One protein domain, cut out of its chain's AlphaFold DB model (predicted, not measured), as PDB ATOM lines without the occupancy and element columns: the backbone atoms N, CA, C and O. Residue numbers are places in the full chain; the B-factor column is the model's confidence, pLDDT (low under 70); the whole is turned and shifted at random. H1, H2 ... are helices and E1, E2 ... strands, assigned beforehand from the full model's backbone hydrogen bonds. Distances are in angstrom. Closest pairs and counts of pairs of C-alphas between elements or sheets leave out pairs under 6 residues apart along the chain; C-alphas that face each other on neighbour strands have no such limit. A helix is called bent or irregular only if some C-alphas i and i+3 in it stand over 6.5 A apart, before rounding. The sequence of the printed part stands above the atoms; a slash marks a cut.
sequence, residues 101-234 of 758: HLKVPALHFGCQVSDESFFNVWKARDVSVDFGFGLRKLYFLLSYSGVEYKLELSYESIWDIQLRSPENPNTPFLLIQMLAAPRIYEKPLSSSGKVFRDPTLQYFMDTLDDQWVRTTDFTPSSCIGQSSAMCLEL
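What this domain is: This is residues 101 to 234 of the 758 residues of the protein "RNA-dependent RNA polymerase" of Macleaya cordata (UniProt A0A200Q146). One twisted sheet of eight antiparallel strands makes the body; with E1 and E2 bent, E5, E6 and E9 form one wing and E3, E4 and E7 the other, and the edge strands E5 and E7 stay apart, leaving the sheet short of a closed barrel. The short helix H1 packs on it at E1 and E2, and residues 191 to 208, including E8, stick out as a loop arm. The 134 printed residues have one named helix and nine named strands, along the chain E1 to E8, H1, E9; the sheet's order is E5, E6, E9, E1, E2, E3, E4, E7, and the class is mostly strand. The whole is compact, with a radius of gyration of the C-alphas of 16.4 A, yet elongated, spanning 53 by 32 by 29 A.

How they stand to each other: E1, residues 101 to 114, bends by 75 degrees at residue 105, and E2, residues 117 to 131, bends by 97 degrees at residue 126. They form a hairpin, N 109 and O 122 being 2.8 A apart. E3, residues 137 to 144, pairs with E2 beyond its bend, N 128 to O 141 at 2.9 A; E4, residues 147 to 154, pairs with E3, N 140 to O 151 at 2.8 A. E1 to E4 are a meander, each strand the antiparallel neighbour of the one before. E5, residues 158 to 164, meets E4 only through their link and forms a hairpin with E6, residues 173 to 178, N 162 to O 175 at 2.8 A. E7, residues 183 to 186, is antiparallel to E4, N 150 to O 185 at 2.9 A; its residues 185 to 186 also pair with residues 213 to 214. E8, residues 202 to 204, pairs with no named strand. H1, residues 220 to 226, is on the sheet; its closest C-alphas to E2 are Cys 223 and Val 121, 6.1 A apart. H1 is irregular, C-alphas 221 and 224 being 8.9 A apart, with 1 of 3 O i to N i+4 pairs and 3 of 4 O i to N i+3 pairs within hydrogen-bond range. E9, residues 229 to 233, is the antiparallel neighbour of E6, N 176 to O 230 at 2.8 A, and of E1, N 108 to O 231 at 2.8 A.

Where its parts are: E1 begins at C-alpha 101, (251.308, 181.666, 274.451), and is 30.1 A long; E2 is 26.7 A, E4 22.8 A and E3 21.8 A. E9 ends at C-alpha 233, (262.585, 177.244, 266.457).

The domain as a whole: The C-alphas of Glu 167 and Lys 194, the two farthest apart, are 54.1 A apart. The printed part has no cut. The links E7 to E8 and E8 to H1 are long, 15 residues each. The mean pLDDT of the printed part is 78.5; residues 132 to 135, 165 to 171, 188 to 200 and 205 to 211 are under 70.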
ATOM      1  N   HIS A 101     250.833 180.673 275.416       74.56
ATOM      2  CA  HIS A 101     251.308 181.666 274.451       74.56
ATOM      3  C   HIS A 101     252.821 181.499 274.327       74.56
ATOM      4  O   HIS A 101     253.545 181.618 275.319       74.56
ATOM      5  N   LEU A 102     253.301 181.206 273.124       80.25
ATOM      6  CA  LEU A 102     254.711 180.972 272.839       80.25
ATOM      7  C   LEU A 102     255.188 181.958 271.775       80.25
ATOM      8  O   LEU A 102     254.634 182.013 270.684       80.25
ATOM      9  N   LYS A 103     256.250 182.711 272.061       82.94
ATOM     10  CA  LYS A 103     256.946 183.505 271.042       82.94
ATOM     11  C   LYS A 103     258.118 182.699 270.511       82.94
ATOM     12  O   LYS A 103     259.013 182.354 271.283       82.94
ATOM     13  N   VAL A 104     258.101 182.399 269.217       84.88
ATOM     14  CA  VAL A 104     259.165 181.648 268.547       84.88
ATOM     15  C   VAL A 104     259.990 182.572 267.646       84.88
ATOM     16  O   VAL A 104     259.408 183.379 266.913       84.88
ATOM     17  N   PRO A 105     261.336 182.473 267.670       83.38
ATOM     18  CA  PRO A 105     262.204 183.269 266.803       83.38
ATOM     19  C   PRO A 105     261.902 183.053 265.323       83.38
ATOM     20  O   PRO A 105     261.934 184.000 264.531       83.38
ATOM     21  N   ALA A 106     261.562 181.817 264.951       88.12
ATOM     22  CA  ALA A 106     261.145 181.516 263.603       88.12
ATOM     23  C   ALA A 106     260.224 180.308 263.471       88.12
ATOM     24  O   ALA A 106     260.219 179.381 264.282       88.12
ATOM     25  N   LEU A 107     259.493 180.328 262.361       91.62
ATOM     26  CA  LEU A 107     258.644 179.256 261.882       91.62
ATOM     27  C   LEU A 107     259.044 178.921 260.442       91.62
ATOM     28  O   LEU A 107     259.014 179.782 259.562       91.62
ATOM     29  N   HIS A 108     259.412 177.669 260.214       91.31
ATOM     30  CA  HIS A 108     259.832 177.149 258.921       91.31
ATOM     31  C   HIS A 108     258.720 176.312 258.302       91.31
ATOM     32  O   HIS A 108     258.112 175.485 258.977       91.31
ATOM     33  N   PHE A 109     258.493 176.502 257.011       92.06
ATOM     34  CA  PHE A 109     257.565 175.743 256.184       92.06
ATOM     35  C   PHE A 109     258.366 174.901 255.205       92.06
ATOM     36  O   PHE A 109     259.262 175.418 254.534       92.06
ATOM     37  N   GLY A 110     258.075 173.606 255.133       89.06
ATOM     38  CA  GLY A 110     258.818 172.724 254.253       89.06
ATOM     39  C   GLY A 110     258.353 171.280 254.252       89.06
ATOM     40  O   GLY A 110     257.212 170.970 254.596       89.06
ATOM     41  N   CYS A 111     259.260 170.397 253.849       86.12
ATOM     42  CA  CYS A 111     259.021 168.962 253.768       86.12
ATOM     43  C   CYS A 111     260.130 168.216 254.503       86.12
ATOM     44  O   CYS A 111     261.313 168.502 254.311       86.12
ATOM     45  N   GLN A 112     259.765 167.228 255.315       80.69
ATOM     46  CA  GLN A 112     260.750 166.293 255.840       80.69
ATOM     47  C   GLN A 112     261.181 165.350 254.708       80.69
ATOM     48  O   GLN A 112     260.339 164.695 254.099       80.69
ATOM     49  N   VAL A 113     262.479 165.325 254.403       82.88
ATOM     50  CA  VAL A 113     263.050 164.514 253.312       82.88
ATOM     51  C   VAL A 113     263.612 163.199 253.851       82.88
ATOM     52  O   VAL A 113     263.552 162.177 253.172       82.88
ATOM     53  N   SER A 114     264.108 163.202 255.088       79.00
ATOM     54  CA  SER A 114     264.523 162.006 255.826       79.00
ATOM     55  C   SER A 114     264.334 162.203 257.330       79.00
ATOM     56  O   SER A 114     263.957 163.285 257.785       79.00
ATOM     57  N   ASP A 115     264.634 161.185 258.132       71.75
ATOM     58  CA  ASP A 115     264.598 161.290 259.596       71.75
ATOM     59  C   ASP A 115     265.553 162.341 260.162       71.75
ATOM     60  O   ASP A 115     265.327 162.823 261.263       71.75
ATOM     61  N   GLU A 116     266.537 162.797 259.393       73.50
ATOM     62  CA  GLU A 116     267.527 163.785 259.835       73.50
ATOM     63  C   GLU A 116     267.504 165.078 259.007       73.50
ATOM     64  O   GLU A 116     268.201 166.035 259.338       73.50
ATOM     65  N   SER A 117     266.696 165.148 257.941       77.88
ATOM     66  CA  SER A 117     266.709 166.282 257.012       77.88
ATOM     67  C   SER A 117     265.329 166.893 256.775       77.88
ATOM     68  O   SER A 117     264.336 166.215 256.495       77.88
ATOM     69  N   PHE A 118     265.287 168.222 256.853       82.81
ATOM     70  CA  PHE A 118     264.112 169.039 256.582       82.81
ATOM     71  C   PHE A 118     264.440 170.042 255.479       82.81
ATOM     72  O   PHE A 118     265.326 170.885 255.628       82.81
ATOM     73  N   PHE A 119     263.719 169.960 254.366       86.31
ATOM     74  CA  PHE A 119     263.847 170.901 253.267       86.31
ATOM     75  C   PHE A 119     262.974 172.123 253.538       86.31
ATOM     76  O   PHE A 119     261.750 172.050 253.456       86.31
ATOM     77  N   ASN A 120     263.611 173.243 253.876       87.81
ATOM     78  CA  ASN A 120     262.934 174.498 254.170       87.81
ATOM     79  C   ASN A 120     262.603 175.266 252.883       87.81
ATOM     80  O   ASN A 120     263.504 175.683 252.157       87.81
ATOM     81  N   VAL A 121     261.316 175.497 252.648       89.44
ATOM     82  CA  VAL A 121     260.784 176.202 251.477       89.44
ATOM     83  C   VAL A 121     260.529 177.678 251.801       89.44
ATOM     84  O   VAL A 121     260.748 178.540 250.953       89.44
ATOM     85  N   TRP A 122     260.108 178.002 253.031       93.06
ATOM     86  CA  TRP A 122     259.868 179.385 253.456       93.06
ATOM     87  C   TRP A 122     260.024 179.579 254.972       93.06
ATOM     88  O   TRP A 122     259.681 178.703 255.759       93.06
ATOM     89  N   LYS A 123     260.521 180.750 255.395       91.62
ATOM     90  CA  LYS A 123     260.782 181.086 256.808       91.62
ATOM     91  C   LYS A 123     260.052 182.370 257.212       91.62
ATOM     92  O   LYS A 123     260.309 183.425 256.632       91.62
ATOM     93  N   ALA A 124     259.231 182.292 258.257       90.75
ATOM     94  CA  ALA A 124     258.695 183.441 258.986       90.75
ATOM     95  C   ALA A 124     259.533 183.717 260.242       90.75
ATOM     96  O   ALA A 124     260.044 182.786 260.864       90.75
ATOM     97  N   ARG A 125     259.662 184.989 260.620       90.50
ATOM     98  CA  ARG A 125     260.356 185.429 261.842       90.50
ATOM     99  C   ARG A 125     259.361 186.026 262.829       90.50
ATOM    100  O   ARG A 125     258.304 186.490 262.406       90.50
ATOM    101  N   ASP A 126     259.731 186.016 264.107       88.00
ATOM    102  CA  ASP A 126     258.997 186.667 265.199       88.00
ATOM    103  C   ASP A 126     257.522 186.235 265.259       88.00
ATOM    104  O   ASP A 126     256.601 187.053 265.217       88.00
ATOM    105  N   VAL A 127     257.297 184.920 265.319       89.31
ATOM    106  CA  VAL A 127     255.952 184.336 265.273       89.31
ATOM    107  C   VAL A 127     255.426 184.117 266.688       89.31
ATOM    108  O   VAL A 127     256.101 183.550 267.547       89.31
ATOM    109  N   SER A 128     254.190 184.537 266.932       88.19
ATOM    110  CA  SER A 128     253.450 184.201 268.149       88.19
ATOM    111  C   SER A 128     252.588 182.971 267.906       88.19
ATOM    112  O   SER A 128     251.888 182.899 266.901       88.19
ATOM    113  N   VAL A 129     252.628 182.008 268.821       85.94
ATOM    114  CA  VAL A 129     251.898 180.745 268.733       85.94
ATOM    115  C   VAL A 129     250.982 180.596 269.939       85.94
ATOM    116  O   VAL A 129     251.458 180.532 271.072       85.94
ATOM    117  N   ASP A 130     249.679 180.508 269.688       81.56
ATOM    118  CA  ASP A 130     248.652 180.331 270.715       81.56
ATOM    119  C   ASP A 130     247.996 178.959 270.601       81.56
ATOM    120  O   ASP A 130     247.550 178.557 269.521       81.56
ATOM    121  N   PHE A 131     247.891 178.247 271.725       74.44
ATOM    122  CA  PHE A 131     247.237 176.938 271.766       74.44
ATOM    123  C   PHE A 131     246.688 176.567 273.154       74.44
ATOM    124  O   PHE A 131     247.021 177.173 274.176       74.44
ATOM    125  N   GLY A 132     245.785 175.581 273.211       63.66
ATOM    126  CA  GLY A 132     245.184 175.124 274.469       63.66
ATOM    127  C   GLY A 132     244.169 173.988 274.319       63.66
ATOM    128  O   GLY A 132     243.588 173.792 273.251       63.66
ATOM    129  N   PHE A 133     243.919 173.257 275.413       59.03
ATOM    130  CA  PHE A 133     243.155 171.996 275.419       59.03
ATOM    131  C   PHE A 133     241.716 172.123 274.894       59.03
ATOM    132  O   PHE A 133     241.222 171.232 274.212       59.03
ATOM    133  N   GLY A 134     241.040 173.243 275.174       53.97
ATOM    134  CA  GLY A 134     239.671 173.496 274.711       53.97
ATOM    135  C   GLY A 134     239.564 174.097 273.305       53.97
ATOM    136  O   GLY A 134     238.458 174.173 272.773       53.97
ATOM    137  N   LEU A 135     240.681 174.545 272.716       62.09
ATOM    138  CA  LEU A 135     240.693 175.229 271.417       62.09
ATOM    139  C   LEU A 135     240.753 174.250 270.239       62.09
ATOM    140  O   LEU A 135     240.212 174.575 269.184       62.09
ATOM    141  N   ARG A 136     241.389 173.077 270.418       72.00
ATOM    142  CA  ARG A 136     241.646 172.058 269.368       72.00
ATOM    143  C   ARG A 136     242.286 172.622 268.087       72.00
ATOM    144  O   ARG A 136     242.121 172.067 267.003       72.00
ATOM    145  N   LYS A 137     242.989 173.748 268.211       80.75
ATOM    146  CA  LYS A 137     243.616 174.496 267.118       80.75
ATOM    147  C   LYS A 137     244.914 175.137 267.607       80.75
ATOM    148  O   LYS A 137     244.992 175.540 268.770       80.75
ATOM    149  N   LEU A 138     245.888 175.251 266.711       85.06
ATOM    150  CA  LEU A 138     247.095 176.063 266.867       85.06
ATOM    151  C   LEU A 138     246.931 177.343 266.044       85.06
ATOM    152  O   LEU A 138     246.617 177.268 264.853       85.06
ATOM    153  N   TYR A 139     247.154 178.504 266.655       87.75
ATOM    154  CA  TYR A 139     247.188 179.779 265.944       87.75
ATOM    155  C   TYR A 139     248.618 180.283 265.842       87.75
ATOM    156  O   TYR A 139     249.306 180.354 266.851       87.75
ATOM    157  N   PHE A 140     249.041 180.680 264.647       91.44
ATOM    158  CA  PHE A 140     250.332 181.316 264.400       91.44
ATOM    159  C   PHE A 140     250.082 182.735 263.897       91.44
ATOM    160  O   PHE A 140     249.502 182.919 262.829       91.44
ATOM    161  N   LEU A 141     250.497 183.739 264.660       90.50
ATOM    162  CA  LEU A 141     250.393 185.146 264.301       90.50
ATOM    163  C   LEU A 141     251.759 185.653 263.851       90.50
ATOM    164  O   LEU A 141     252.746 185.512 264.572       90.50
ATOM    165  N   LEU A 142     251.809 186.238 262.657       92.31
ATOM    166  CA  LEU A 142     253.039 186.746 262.050       92.31
ATOM    167  C   LEU A 142     252.754 187.975 261.182       92.31
ATOM    168  O   LEU A 142     251.626 188.180 260.737       92.31
ATOM    169  N   SER A 143     253.780 188.776 260.899       89.88
ATOM    170  CA  SER A 143     253.689 189.868 259.928       89.88
ATOM    171  C   SER A 143     254.559 189.587 258.708       89.88
ATOM    172  O   SER A 143     255.697 189.136 258.832       89.88
ATOM    173  N   TYR A 144     254.025 189.856 257.517       89.88
ATOM    174  CA  TYR A 144     254.759 189.726 256.264       89.88
ATOM    175  C   TYR A 144     254.377 190.853 255.305       89.88
ATOM    176  O   TYR A 144     253.198 191.101 255.057       89.88
ATOM    177  N   SER A 145     255.382 191.548 254.762       86.75
ATOM    178  CA  SER A 145     255.203 192.673 253.827       86.75
ATOM    179  C   SER A 145     254.234 193.762 254.328       86.75
ATOM    180  O   SER A 145     253.445 194.303 253.560       86.75
ATOM    181  N   GLY A 146     254.271 194.073 255.632       82.81
ATOM    182  CA  GLY A 146     253.432 195.113 256.246       82.81
ATOM    183  C   GLY A 146     251.978 194.705 256.520       82.81
ATOM    184  O   GLY A 146     251.176 195.555 256.902       82.81
ATOM    185  N   VAL A 147     251.632 193.426 256.343       85.88
ATOM    186  CA  VAL A 147     250.308 192.863 256.650       85.88
ATOM    187  C   VAL A 147     250.432 191.871 257.806       85.88
ATOM    188  O   VAL A 147     251.409 191.126 257.889       85.88
ATOM    189  N   GLU A 148     249.459 191.873 258.718       90.00
ATOM    190  CA  GLU A 148     249.352 190.872 259.786       90.00
ATOM    191  C   GLU A 148     248.572 189.654 259.279       90.00
ATOM    192  O   GLU A 148     247.481 189.792 258.716       90.00
ATOM    193  N   TYR A 149     249.122 188.466 259.516       91.25
ATOM    194  CA  TYR A 149     248.531 187.184 259.162       91.25
ATOM    195  C   TYR A 149     248.314 186.320 260.399       91.25
ATOM    196  O   TYR A 149     249.117 186.315 261.333       91.25
ATOM    197  N   LYS A 150     247.228 185.548 260.365       91.75
ATOM    198  CA  LYS A 150     246.924 184.485 261.322       91.75
ATOM    199  C   LYS A 150     246.794 183.177 260.556       91.75
ATOM    200  O   LYS A 150     245.960 183.073 259.660       91.75
ATOM    201  N   LEU A 151     247.598 182.187 260.918       92.75
ATOM    202  CA  LEU A 151     247.492 180.818 260.426       92.75
ATOM    203  C   LEU A 151     246.790 179.978 261.490       92.75
ATOM    204  O   LEU A 151     247.164 180.031 262.656       92.75
ATOM    205  N   GLU A 152     245.772 179.223 261.107       90.94
ATOM    206  CA  GLU A 152     245.011 178.343 261.992       90.94
ATOM    207  C   GLU A 152     245.191 176.894 261.533       90.94
ATOM    208  O   GLU A 152     244.734 176.528 260.451       90.94
ATOM    209  N   LEU A 153     245.831 176.066 262.359       88.94
ATOM    210  CA  LEU A 153     245.999 174.634 262.116       88.94
ATOM    211  C   LEU A 153     245.105 173.842 263.074       88.94
ATOM    212  O   LEU A 153     245.256 173.944 264.294       88.94
ATOM    213  N   SER A 154     244.161 173.070 262.534       84.25
ATOM    214  CA  SER A 154     243.293 172.206 263.345       84.25
ATOM    215  C   SER A 154     244.054 170.979 263.827       84.25
ATOM    216  O   SER A 154     244.933 170.485 263.124       84.25
ATOM    217  N   TYR A 155     243.702 170.445 264.995       80.88
ATOM    218  CA  TYR A 155     244.355 169.237 265.515       80.88
ATOM    219  C   TYR A 155     244.122 168.018 264.614       80.88
ATOM    220  O   TYR A 155     244.986 167.162 264.502       80.88
ATOM    221  N   GLU A 156     242.986 167.965 263.921       79.19
ATOM    222  CA  GLU A 156     242.640 166.920 262.953       79.19
ATOM    223  C   GLU A 156     243.493 166.994 261.676       79.19
ATOM    224  O   GLU A 156     243.569 166.027 260.925       79.19
ATOM    225  N   SER A 157     244.139 168.137 261.429       81.94
ATOM    226  CA  SER A 157     245.048 168.355 260.300       81.94
ATOM    227  C   SER A 157     246.501 168.029 260.646       81.94
ATOM    228  O   SER A 157     247.370 168.167 259.786       81.94
ATOM    229  N   ILE A 158     246.787 167.619 261.884       82.69
ATOM    230  CA  ILE A 158     248.127 167.258 262.347       82.69
ATOM    231  C   ILE A 158     248.278 165.742 262.253       82.69
ATOM    232  O   ILE A 158     247.485 164.997 262.822       82.69
ATOM    233  N   TRP A 159     249.299 165.300 261.523       81.38
ATOM    234  CA  TRP A 159     249.670 163.891 261.428       81.38
ATOM    235  C   TRP A 159     250.505 163.455 262.630       81.38
ATOM    236  O   TRP A 159     250.197 162.453 263.265       81.38
ATOM    237  N   ASP A 160     251.555 164.218 262.939       79.69
ATOM    238  CA  ASP A 160     252.493 163.904 264.015       79.69
ATOM    239  C   ASP A 160     253.179 165.177 264.529       79.69
ATOM    240  O   ASP A 160     253.313 166.168 263.801       79.69
ATOM    241  N   ILE A 161     253.621 165.148 265.786       81.44
ATOM    242  CA  ILE A 161     254.405 166.216 266.407       81.44
ATOM    243  C   ILE A 161     255.624 165.606 267.089       81.44
ATOM    244  O   ILE A 161     255.501 164.830 268.033       81.44
ATOM    245  N   GLN A 162     256.812 166.037 266.672       79.88
ATOM    246  CA  GLN A 162     258.081 165.556 267.208       79.88
ATOM    247  C   GLN A 162     258.910 166.711 267.760       79.88
ATOM    248  O   GLN A 162     259.202 167.682 267.061       79.88
ATOM    249  N   LEU A 163     259.342 166.587 269.015       79.62
ATOM    250  CA  LEU A 163     260.367 167.457 269.583       79.62
ATOM    251  C   LEU A 163     261.743 166.901 269.212       79.62
ATOM    252  O   LEU A 163     262.082 165.781 269.588       79.62
ATOM    253  N   ARG A 164     262.547 167.688 268.500       74.94
ATOM    254  CA  ARG A 164     263.891 167.302 268.064       74.94
ATOM    255  C   ARG A 164     264.928 168.242 268.650       74.94
ATOM    256  O   ARG A 164     264.774 169.455 268.588       74.94
ATOM    257  N   SER A 165     265.997 167.678 269.196       68.69
ATOM    258  CA  SER A 165     267.147 168.440 269.689       68.69
ATOM    259  C   SER A 165     268.374 167.992 268.899       68.69
ATOM    260  O   SER A 165     268.876 166.906 269.176       68.69
ATOM    261  N   PRO A 166     268.812 168.742 267.873       62.72
ATOM    262  CA  PRO A 166     270.011 168.381 267.125       62.72
ATOM    263  C   PRO A 166     271.248 168.462 268.027       62.72
ATOM    264  O   PRO A 166     271.336 169.340 268.885       62.72
ATOM    265  N   GLU A 167     272.215 167.568 267.809       57.06
ATOM    266  CA  GLU A 167     273.433 167.468 268.630       57.06
ATOM    267  C   GLU A 167     274.334 168.720 268.540       57.06
ATOM    268  O   GLU A 167     275.150 168.955 269.429       57.06
ATOM    269  N   ASN A 168     274.172 169.564 267.505       50.19
ATOM    270  CA  ASN A 168     274.800 170.889 267.380       50.19
ATOM    271  C   ASN A 168     274.216 171.671 266.170       50.19
ATOM    272  O   ASN A 168     274.134 171.066 265.101       50.19
ATOM    273  N   PRO A 169     273.862 172.981 266.232       51.97
ATOM    274  CA  PRO A 169     273.860 173.903 267.367       51.97
ATOM    275  C   PRO A 169     272.449 174.195 267.945       51.97
ATOM    276  O   PRO A 169     271.538 174.651 267.262       51.97
ATOM    277  N   ASN A 170     272.335 173.976 269.259       58.31
ATOM    278  CA  ASN A 170     271.662 174.744 270.326       58.31
ATOM    279  C   ASN A 170     270.197 175.220 270.307       58.31
ATOM    280  O   ASN A 170     269.785 175.836 271.296       58.31
ATOM    281  N   THR A 171     269.367 174.904 269.320       66.31
ATOM    282  CA  THR A 171     267.922 175.181 269.435       66.31
ATOM    283  C   THR A 171     267.105 173.912 269.252       66.31
ATOM    284  O   THR A 171     267.209 173.291 268.197       66.31
ATOM    285  N   PRO A 172     266.296 173.497 270.246       75.25
ATOM    286  CA  PRO A 172     265.327 172.446 270.018       75.25
ATOM    287  C   PRO A 172     264.275 172.940 269.023       75.25
ATOM    288  O   PRO A 172     263.897 174.114 269.013       75.25
ATOM    289  N   PHE A 173     263.804 172.028 268.188       80.19
ATOM    290  CA  PHE A 173     262.808 172.285 267.166       80.19
ATOM    291  C   PHE A 173     261.562 171.455 267.434       80.19
ATOM    292  O   PHE A 173     261.655 170.275 267.776       80.19
ATOM    293  N   LEU A 174     260.392 172.056 267.241       84.19
ATOM    294  CA  LEU A 174     259.132 171.320 267.215       84.19
ATOM    295  C   LEU A 174     258.721 171.109 265.759       84.19
ATOM    296  O   LEU A 174     258.344 172.065 265.080       84.19
ATOM    297  N   LEU A 175     258.812 169.868 265.286       84.81
ATOM    298  CA  LEU A 175     258.375 169.465 263.956       84.81
ATOM    299  C   LEU A 175     256.910 169.029 264.017       84.81
ATOM    300  O   LEU A 175     256.576 168.095 264.735       84.81
ATOM    301  N   ILE A 176     256.052 169.691 263.250       88.00
ATOM    302  CA  ILE A 176     254.628 169.382 263.105       88.00
ATOM    303  C   ILE A 176     254.415 168.891 261.676       88.00
ATOM    304  O   ILE A 176     254.488 169.676 260.729       88.00
ATOM    305  N   GLN A 177     254.162 167.598 261.510       86.31
ATOM    306  CA  GLN A 177     253.783 167.012 260.228       86.31
ATOM    307  C   GLN A 177     252.281 167.204 260.009       86.31
ATOM    308  O   GLN A 177     251.478 166.996 260.918       86.31
ATOM    309  N   MET A 178     251.890 167.614 258.805       86.75
ATOM    310  CA  MET A 178     250.525 168.038 258.505       86.75
ATOM    311  C   MET A 178     249.864 167.129 257.467       86.75
ATOM    312  O   MET A 178     250.449 166.819 256.431       86.75
ATOM    313  N   LEU A 179     248.604 166.774 257.715       82.00
ATOM    314  CA  LEU A 179     247.696 166.187 256.724       82.00
ATOM    315  C   LEU A 179     247.129 167.250 255.772       82.00
ATOM    316  O   LEU A 179     246.860 166.963 254.606       82.00
ATOM    317  N   ALA A 180     246.957 168.481 256.264       83.94
ATOM    318  CA  ALA A 180     246.419 169.606 255.507       83.94
ATOM    319  C   ALA A 180     247.106 170.927 255.878       83.94
ATOM    320  O   ALA A 180     247.597 171.086 256.995       83.94
ATOM    321  N   ALA A 181     247.128 171.879 254.942       89.19
ATOM    322  CA  ALA A 181     247.715 173.198 255.166       89.19
ATOM    323  C   ALA A 181     246.916 174.003 256.216       89.19
ATOM    324  O   ALA A 181     245.714 173.790 256.385       89.19
ATOM    325  N   PRO A 182     247.541 174.957 256.931       92.12
ATOM    326  CA  PRO A 182     246.813 175.805 257.865       92.12
ATOM    327  C   PRO A 182     245.902 176.795 257.127       92.12
ATOM    328  O   PRO A 182     246.250 177.345 256.082       92.12
ATOM    329  N   ARG A 183     244.750 177.111 257.722       92.00
ATOM    330  CA  ARG A 183     243.870 178.177 257.234       92.00
ATOM    331  C   ARG A 183     244.528 179.541 257.415       92.00
ATOM    332  O   ARG A 183     244.927 179.900 258.517       92.00
ATOM    333  N   ILE A 184     244.558 180.336 256.352       93.19
ATOM    334  CA  ILE A 184     245.223 181.643 256.318       93.19
ATOM    335  C   ILE A 184     244.215 182.792 256.436       93.19
ATOM    336  O   ILE A 184     243.242 182.888 255.682       93.19
ATOM    337  N   TYR A 185     244.459 183.705 257.365       90.44
ATOM    338  CA  TYR A 185     243.685 184.928 257.528       90.44
ATOM    339  C   TYR A 185     244.605 186.137 257.430       90.44
ATOM    340  O   TYR A 185     245.702 186.118 257.981       90.44
ATOM    341  N   GLU A 186     244.140 187.198 256.781       88.88
ATOM    342  CA  GLU A 186     244.801 188.502 256.772       88.88
ATOM    343  C   GLU A 186     243.975 189.521 257.550       88.88
ATOM    344  O   GLU A 186     242.739 189.468 257.574       88.88
ATOM    345  N   LYS A 187     244.662 190.463 258.186       83.44
ATOM    346  CA  LYS A 187     244.027 191.626 258.793       83.44
ATOM    347  C   LYS A 187     244.049 192.777 257.782       83.44
ATOM    348  O   LYS A 187     245.135 193.241 257.427       83.44
ATOM    349  N   PRO A 188     242.892 193.250 257.286       68.81
ATOM    350  CA  PRO A 188     242.868 194.333 256.315       68.81
ATOM    351  C   PRO A 188     243.446 195.618 256.922       68.81
ATOM    352  O   PRO A 188     243.132 195.984 258.059       68.81
ATOM    353  N   LEU A 189     244.274 196.325 256.142       58.75
ATOM    354  CA  LEU A 189     244.746 197.670 256.476       58.75
ATOM    355  C   LEU A 189     243.522 198.548 256.739       58.75
ATOM    356  O   LEU A 189     242.669 198.728 255.870       58.75
ATOM    357  N   SER A 190     243.404 199.042 257.967       48.59
ATOM    358  CA  SER A 190     242.245 199.805 258.408       48.59
ATOM    359  C   SER A 190     242.103 201.078 257.571       48.59
ATOM    360  O   SER A 190     242.789 202.068 257.814       48.59
ATOM    361  N   SER A 191     241.180 201.095 256.608       36.31
ATOM    362  CA  SER A 191     240.658 202.343 256.061       36.31
ATOM    363  C   SER A 191     239.856 203.025 257.169       36.31
ATOM    364  O   SER A 191     238.710 202.668 257.422       36.31
ATOM    365  N   SER A 192     240.511 203.933 257.893       35.31
ATOM    366  CA  SER A 192     239.924 204.953 258.769       35.31
ATOM    367  C   SER A 192     238.641 204.554 259.528       35.31
ATOM    368  O   SER A 192     237.527 204.805 259.075       35.31
ATOM    369  N   GLY A 193     238.801 204.013 260.736       40.28
ATOM    370  CA  GLY A 193     238.045 204.426 261.928       40.28
ATOM    371  C   GLY A 193     236.530 204.678 261.856       40.28
ATOM    372  O   GLY A 193     236.076 205.606 262.522       40.28
ATOM    373  N   LYS A 194     235.726 203.902 261.116       38.22
ATOM    374  CA  LYS A 194     234.256 204.016 261.187       38.22
ATOM    375  C   LYS A 194     233.501 202.699 260.979       38.22
ATOM    376  O   LYS A 194     232.659 202.649 260.105       38.22
ATOM    377  N   VAL A 195     233.706 201.683 261.817       40.50
ATOM    378  CA  VAL A 195     232.610 200.818 262.315       40.50
ATOM    379  C   VAL A 195     233.049 200.269 263.679       40.50
ATOM    380  O   VAL A 195     234.172 199.802 263.827       40.50
ATOM    381  N   PHE A 196     232.143 200.344 264.655       39.81
ATOM    382  CA  PHE A 196     232.320 200.182 266.106       39.81
ATOM    383  C   PHE A 196     232.919 201.397 266.831       39.81
ATOM    384  O   PHE A 196     233.692 202.181 266.298       39.81
ATOM    385  N   ARG A 197     232.393 201.620 268.037       51.97
ATOM    386  CA  ARG A 197     232.572 202.810 268.879       51.97
ATOM    387  C   ARG A 197     234.060 203.108 269.102       51.97
ATOM    388  O   ARG A 197     234.848 202.179 269.169       51.97
ATOM    389  N   ASP A 198     234.379 204.396 269.251       57.03
ATOM    390  CA  ASP A 198     235.692 204.974 269.594       57.03
ATOM    391  C   ASP A 198     236.695 203.956 270.203       57.03
ATOM    392  O   ASP A 198     236.480 203.518 271.340       57.03
ATOM    393  N   PRO A 199     237.769 203.571 269.477       59.41
ATOM    394  CA  PRO A 199     238.740 202.555 269.904       59.41
ATOM    395  C   PRO A 199     239.403 202.869 271.244       59.41
ATOM    396  O   PRO A 199     239.834 201.970 271.955       59.41
ATOM    397  N   THR A 200     239.443 204.146 271.630       69.31
ATOM    398  CA  THR A 200     239.990 204.569 272.922       69.31
ATOM    399  C   THR A 200     239.126 204.136 274.110       69.31
ATOM    400  O   THR A 200     239.564 204.248 275.252       69.31
ATOM    401  N   LEU A 201     237.905 203.640 273.873       75.44
ATOM    402  CA  LEU A 201     236.930 203.264 274.899       75.44
ATOM    403  C   LEU A 201     236.760 201.750 275.070       75.44
ATOM    404  O   LEU A 201     235.953 201.341 275.908       75.44
ATOM    405  N   GLN A 202     237.474 200.914 274.312       78.31
ATOM    406  CA  GLN A 202     237.373 199.457 274.423       78.31
ATOM    407  C   GLN A 202     238.746 198.785 274.411       78.31
ATOM    408  O   GLN A 202     239.672 199.257 273.764       78.31
ATOM    409  N   TYR A 203     238.856 197.664 275.116       78.56
ATOM    410  CA  TYR A 203     240.018 196.786 275.089       78.56
ATOM    411  C   TYR A 203     239.544 195.332 275.106       78.56
ATOM    412  O   TYR A 203     238.621 194.987 275.842       78.56
ATOM    413  N   PHE A 204     240.176 194.483 274.305       73.94
ATOM    414  CA  PHE A 204     239.982 193.038 274.316       73.94
ATOM    415  C   PHE A 204     241.362 192.389 274.292       73.94
ATOM    416  O   PHE A 204     242.234 192.833 273.547       73.94
ATOM    417  N   MET A 205     241.555 191.376 275.131       66.81
ATOM    418  CA  MET A 205     242.803 190.624 275.221       66.81
ATOM    419  C   MET A 205     243.045 189.819 273.939       66.81
ATOM    420  O   MET A 205     244.156 189.836 273.418       66.81
ATOM    421  N   ASP A 206     241.986 189.229 273.376       60.84
ATOM    422  CA  ASP A 206     242.016 188.573 272.066       60.84
ATOM    423  C   ASP A 206     241.531 189.523 270.962       60.84
ATOM    424  O   ASP A 206     240.571 190.283 271.143       60.84
ATOM    425  N   THR A 207     242.135 189.440 269.772       54.16
ATOM    426  CA  THR A 207     241.566 190.086 268.578       54.16
ATOM    427  C   THR A 207     240.233 189.419 268.232       54.16
ATOM    428  O   THR A 207     240.163 188.205 268.049       54.16
ATOM    429  N   LEU A 208     239.152 190.205 268.155       55.56
ATOM    430  CA  LEU A 208     237.837 189.692 267.759       55.56
ATOM    431  C   LEU A 208     237.938 189.049 266.366       55.56
ATOM    432  O   LEU A 208     238.528 189.642 265.461       55.56
ATOM    433  N   ASP A 209     237.335 187.867 266.176       55.56
ATOM    434  CA  ASP A 209     237.343 187.150 264.885       55.56
ATOM    435  C   ASP A 209     236.849 188.026 263.721       55.56
ATOM    436  O   ASP A 209     237.282 187.850 262.588       55.56
ATOM    437  N   ASP A 210     236.009 189.020 264.015       57.88
ATOM    438  CA  ASP A 210     235.470 189.981 263.053       57.88
ATOM    439  C   ASP A 210     236.536 190.877 262.385       57.88
ATOM    440  O   ASP A 210     236.217 191.574 261.422       57.88
ATOM    441  N   GLN A 211     237.783 190.880 262.876       67.50
ATOM    442  CA  GLN A 211     238.906 191.632 262.296       67.50
ATOM    443  C   GLN A 211     239.729 190.833 261.274       67.50
ATOM    444  O   GLN A 211     240.555 191.418 260.576       67.50
ATOM    445  N   TRP A 212     239.531 189.517 261.189       78.44
ATOM    446  CA  TRP A 212     240.310 188.623 260.332       78.44
ATOM    447  C   TRP A 212     239.504 188.222 259.095       78.44
ATOM    448  O   TRP A 212     238.358 187.793 259.204       78.44
ATOM    449  N   VAL A 213     240.109 188.318 257.910       83.06
ATOM    450  CA  VAL A 213     239.480 187.943 256.635       83.06
ATOM    451  C   VAL A 213     240.186 186.709 256.073       83.06
ATOM    452  O   VAL A 213     241.412 186.698 255.978       83.06
ATOM    453  N   ARG A 214     239.434 185.656 255.706       87.94
ATOM    454  CA  ARG A 214     240.003 184.464 255.044       87.94
ATOM    455  C   ARG A 214     240.690 184.876 253.740       87.94
ATOM    456  O   ARG A 214     240.126 185.622 252.939       87.94
ATOM    457  N   THR A 215     241.893 184.363 253.518       90.19
ATOM    458  CA  THR A 215     242.712 184.680 252.343       90.19
ATOM    459  C   THR A 215     243.419 183.427 251.815       90.19
ATOM    460  O   THR A 215     243.291 182.339 252.382       90.19
ATOM    461  N   THR A 216     244.109 183.573 250.687       91.75
ATOM    462  CA  THR A 216     244.910 182.519 250.045       91.75
ATOM    463  C   THR A 216     246.354 182.554 250.539       91.75
ATOM    464  O   THR A 216     246.755 183.486 251.237       91.75
ATOM    465  N   ASP A 217     247.155 181.571 250.133       91.69
ATOM    466  CA  ASP A 217     248.594 181.576 250.400       91.69
ATOM    467  C   ASP A 217     249.257 182.856 249.868       91.69
ATOM    468  O   ASP A 217     249.214 183.148 248.672       91.69
ATOM    469  N   PHE A 218     249.807 183.654 250.788       91.81
ATOM    470  CA  PHE A 218     250.447 184.938 250.500       91.81
ATOM    471  C   PHE A 218     251.942 184.795 250.194       91.81
ATOM    472  O   PHE A 218     252.588 185.784 249.845       91.81
ATOM    473  N   THR A 219     252.509 183.601 250.379       90.62
ATOM    474  CA  THR A 219     253.936 183.364 250.168       90.62
ATOM    475  C   THR A 219     254.259 183.239 248.677       90.62
ATOM    476  O   THR A 219     253.405 182.809 247.890       90.62
ATOM    477  N   PRO A 220     255.481 183.613 248.250       86.56
ATOM    478  CA  PRO A 220     255.915 183.417 246.869       86.56
ATOM    479  C   PRO A 220     255.706 181.964 246.436       86.56
ATOM    480  O   PRO A 220     256.044 181.054 247.179       86.56
ATOM    481  N   SER A 221     255.134 181.729 245.257       84.06
ATOM    482  CA  SER A 221     254.883 180.370 244.744       84.06
ATOM    483  C   SER A 221     254.037 179.458 245.657       84.06
ATOM    484  O   SER A 221     254.052 178.246 245.476       84.06
ATOM    485  N   SER A 222     253.278 180.004 246.612       88.44
ATOM    486  CA  SER A 222     252.429 179.230 247.533       88.44
ATOM    487  C   SER A 222     253.196 178.194 248.380       88.44
ATOM    488  O   SER A 222     252.804 177.030 248.486       88.44
ATOM    489  N   CYS A 223     254.323 178.606 248.970       91.00
ATOM    490  CA  CYS A 223     255.166 177.769 249.826       91.00
ATOM    491  C   CYS A 223     254.415 177.117 251.000       91.00
ATOM    492  O   CYS A 223     254.726 175.975 251.340       91.00
ATOM    493  N   ILE A 224     253.443 177.800 251.624       90.88
ATOM    494  CA  ILE A 224     252.664 177.235 252.742       90.88
ATOM    495  C   ILE A 224     251.850 176.037 252.243       90.88
ATOM    496  O   ILE A 224     251.923 174.964 252.836       90.88
ATOM    497  N   GLY A 225     251.142 176.178 251.118       84.88
ATOM    498  CA  GLY A 225     250.380 175.087 250.503       84.88
ATOM    499  C   GLY A 225     251.249 173.937 249.972       84.88
ATOM    500  O   GLY A 225     250.813 172.783 249.933       84.88
ATOM    501  N   GLN A 226     252.494 174.217 249.574       86.25
ATOM    502  CA  GLN A 226     253.443 173.188 249.129       86.25
ATOM    503  C   GLN A 226     254.063 172.385 250.280       86.25
ATOM    504  O   GLN A 226     254.515 171.263 250.056       86.25
ATOM    505  N   SER A 227     254.056 172.922 251.498       88.94
ATOM    506  CA  SER A 227     254.707 172.306 252.654       88.94
ATOM    507  C   SER A 227     253.891 171.148 253.230       88.94
ATOM    508  O   SER A 227     252.670 171.235 253.348       88.94
ATOM    509  N   SER A 228     254.565 170.065 253.617       87.19
ATOM    510  CA  SER A 228     253.968 168.941 254.355       87.19
ATOM    511  C   SER A 228     254.240 169.006 255.859       87.19
ATOM    512  O   SER A 228     253.658 168.242 256.627       87.19
ATOM    513  N   ALA A 229     255.111 169.916 256.297       88.19
ATOM    514  CA  ALA A 229     255.466 170.079 257.693       88.19
ATOM    515  C   ALA A 229     255.847 171.528 258.045       88.19
ATOM    516  O   ALA A 229     256.291 172.318 257.205       88.19
ATOM    517  N   MET A 230     255.678 171.853 259.324       91.00
ATOM    518  CA  MET A 230     256.066 173.114 259.947       91.00
ATOM    519  C   MET A 230     257.097 172.838 261.038       91.00
ATOM    520  O   MET A 230     256.939 171.897 261.809       91.00
ATOM    521  N   CYS A 231     258.143 173.650 261.127       88.06
ATOM    522  CA  CYS A 231     259.199 173.487 262.120       88.06
ATOM    523  C   CYS A 231     259.381 174.788 262.912       88.06
ATOM    524  O   CYS A 231     259.681 175.838 262.338       88.06
ATOM    525  N   LEU A 232     259.140 174.737 264.224       87.81
ATOM    526  CA  LEU A 232     259.260 175.885 265.124       87.81
ATOM    527  C   LEU A 232     260.644 175.886 265.778       87.81
ATOM    528  O   LEU A 232     260.994 174.918 266.451       87.81
ATOM    529  N   GLU A 233     261.386 176.986 265.647       86.62
ATOM    530  CA  GLU A 233     262.585 177.244 266.457       86.62
ATOM    531  C   GLU A 233     262.140 177.574 267.892       86.62
ATOM    532  O   GLU A 233     261.407 178.539 268.107       86.62
ATOM    533  N   LEU A 234     262.543 176.787 268.893       82.06
ATOM    534  CA  LEU A 234     262.145 177.037 270.282       82.06
ATOM    535  C   LEU A 234     263.204 177.864 271.029       82.06
ATOM    536  O   LEU A 234     264.401 177.591 270.899       82.06
TER     537      LEU A 234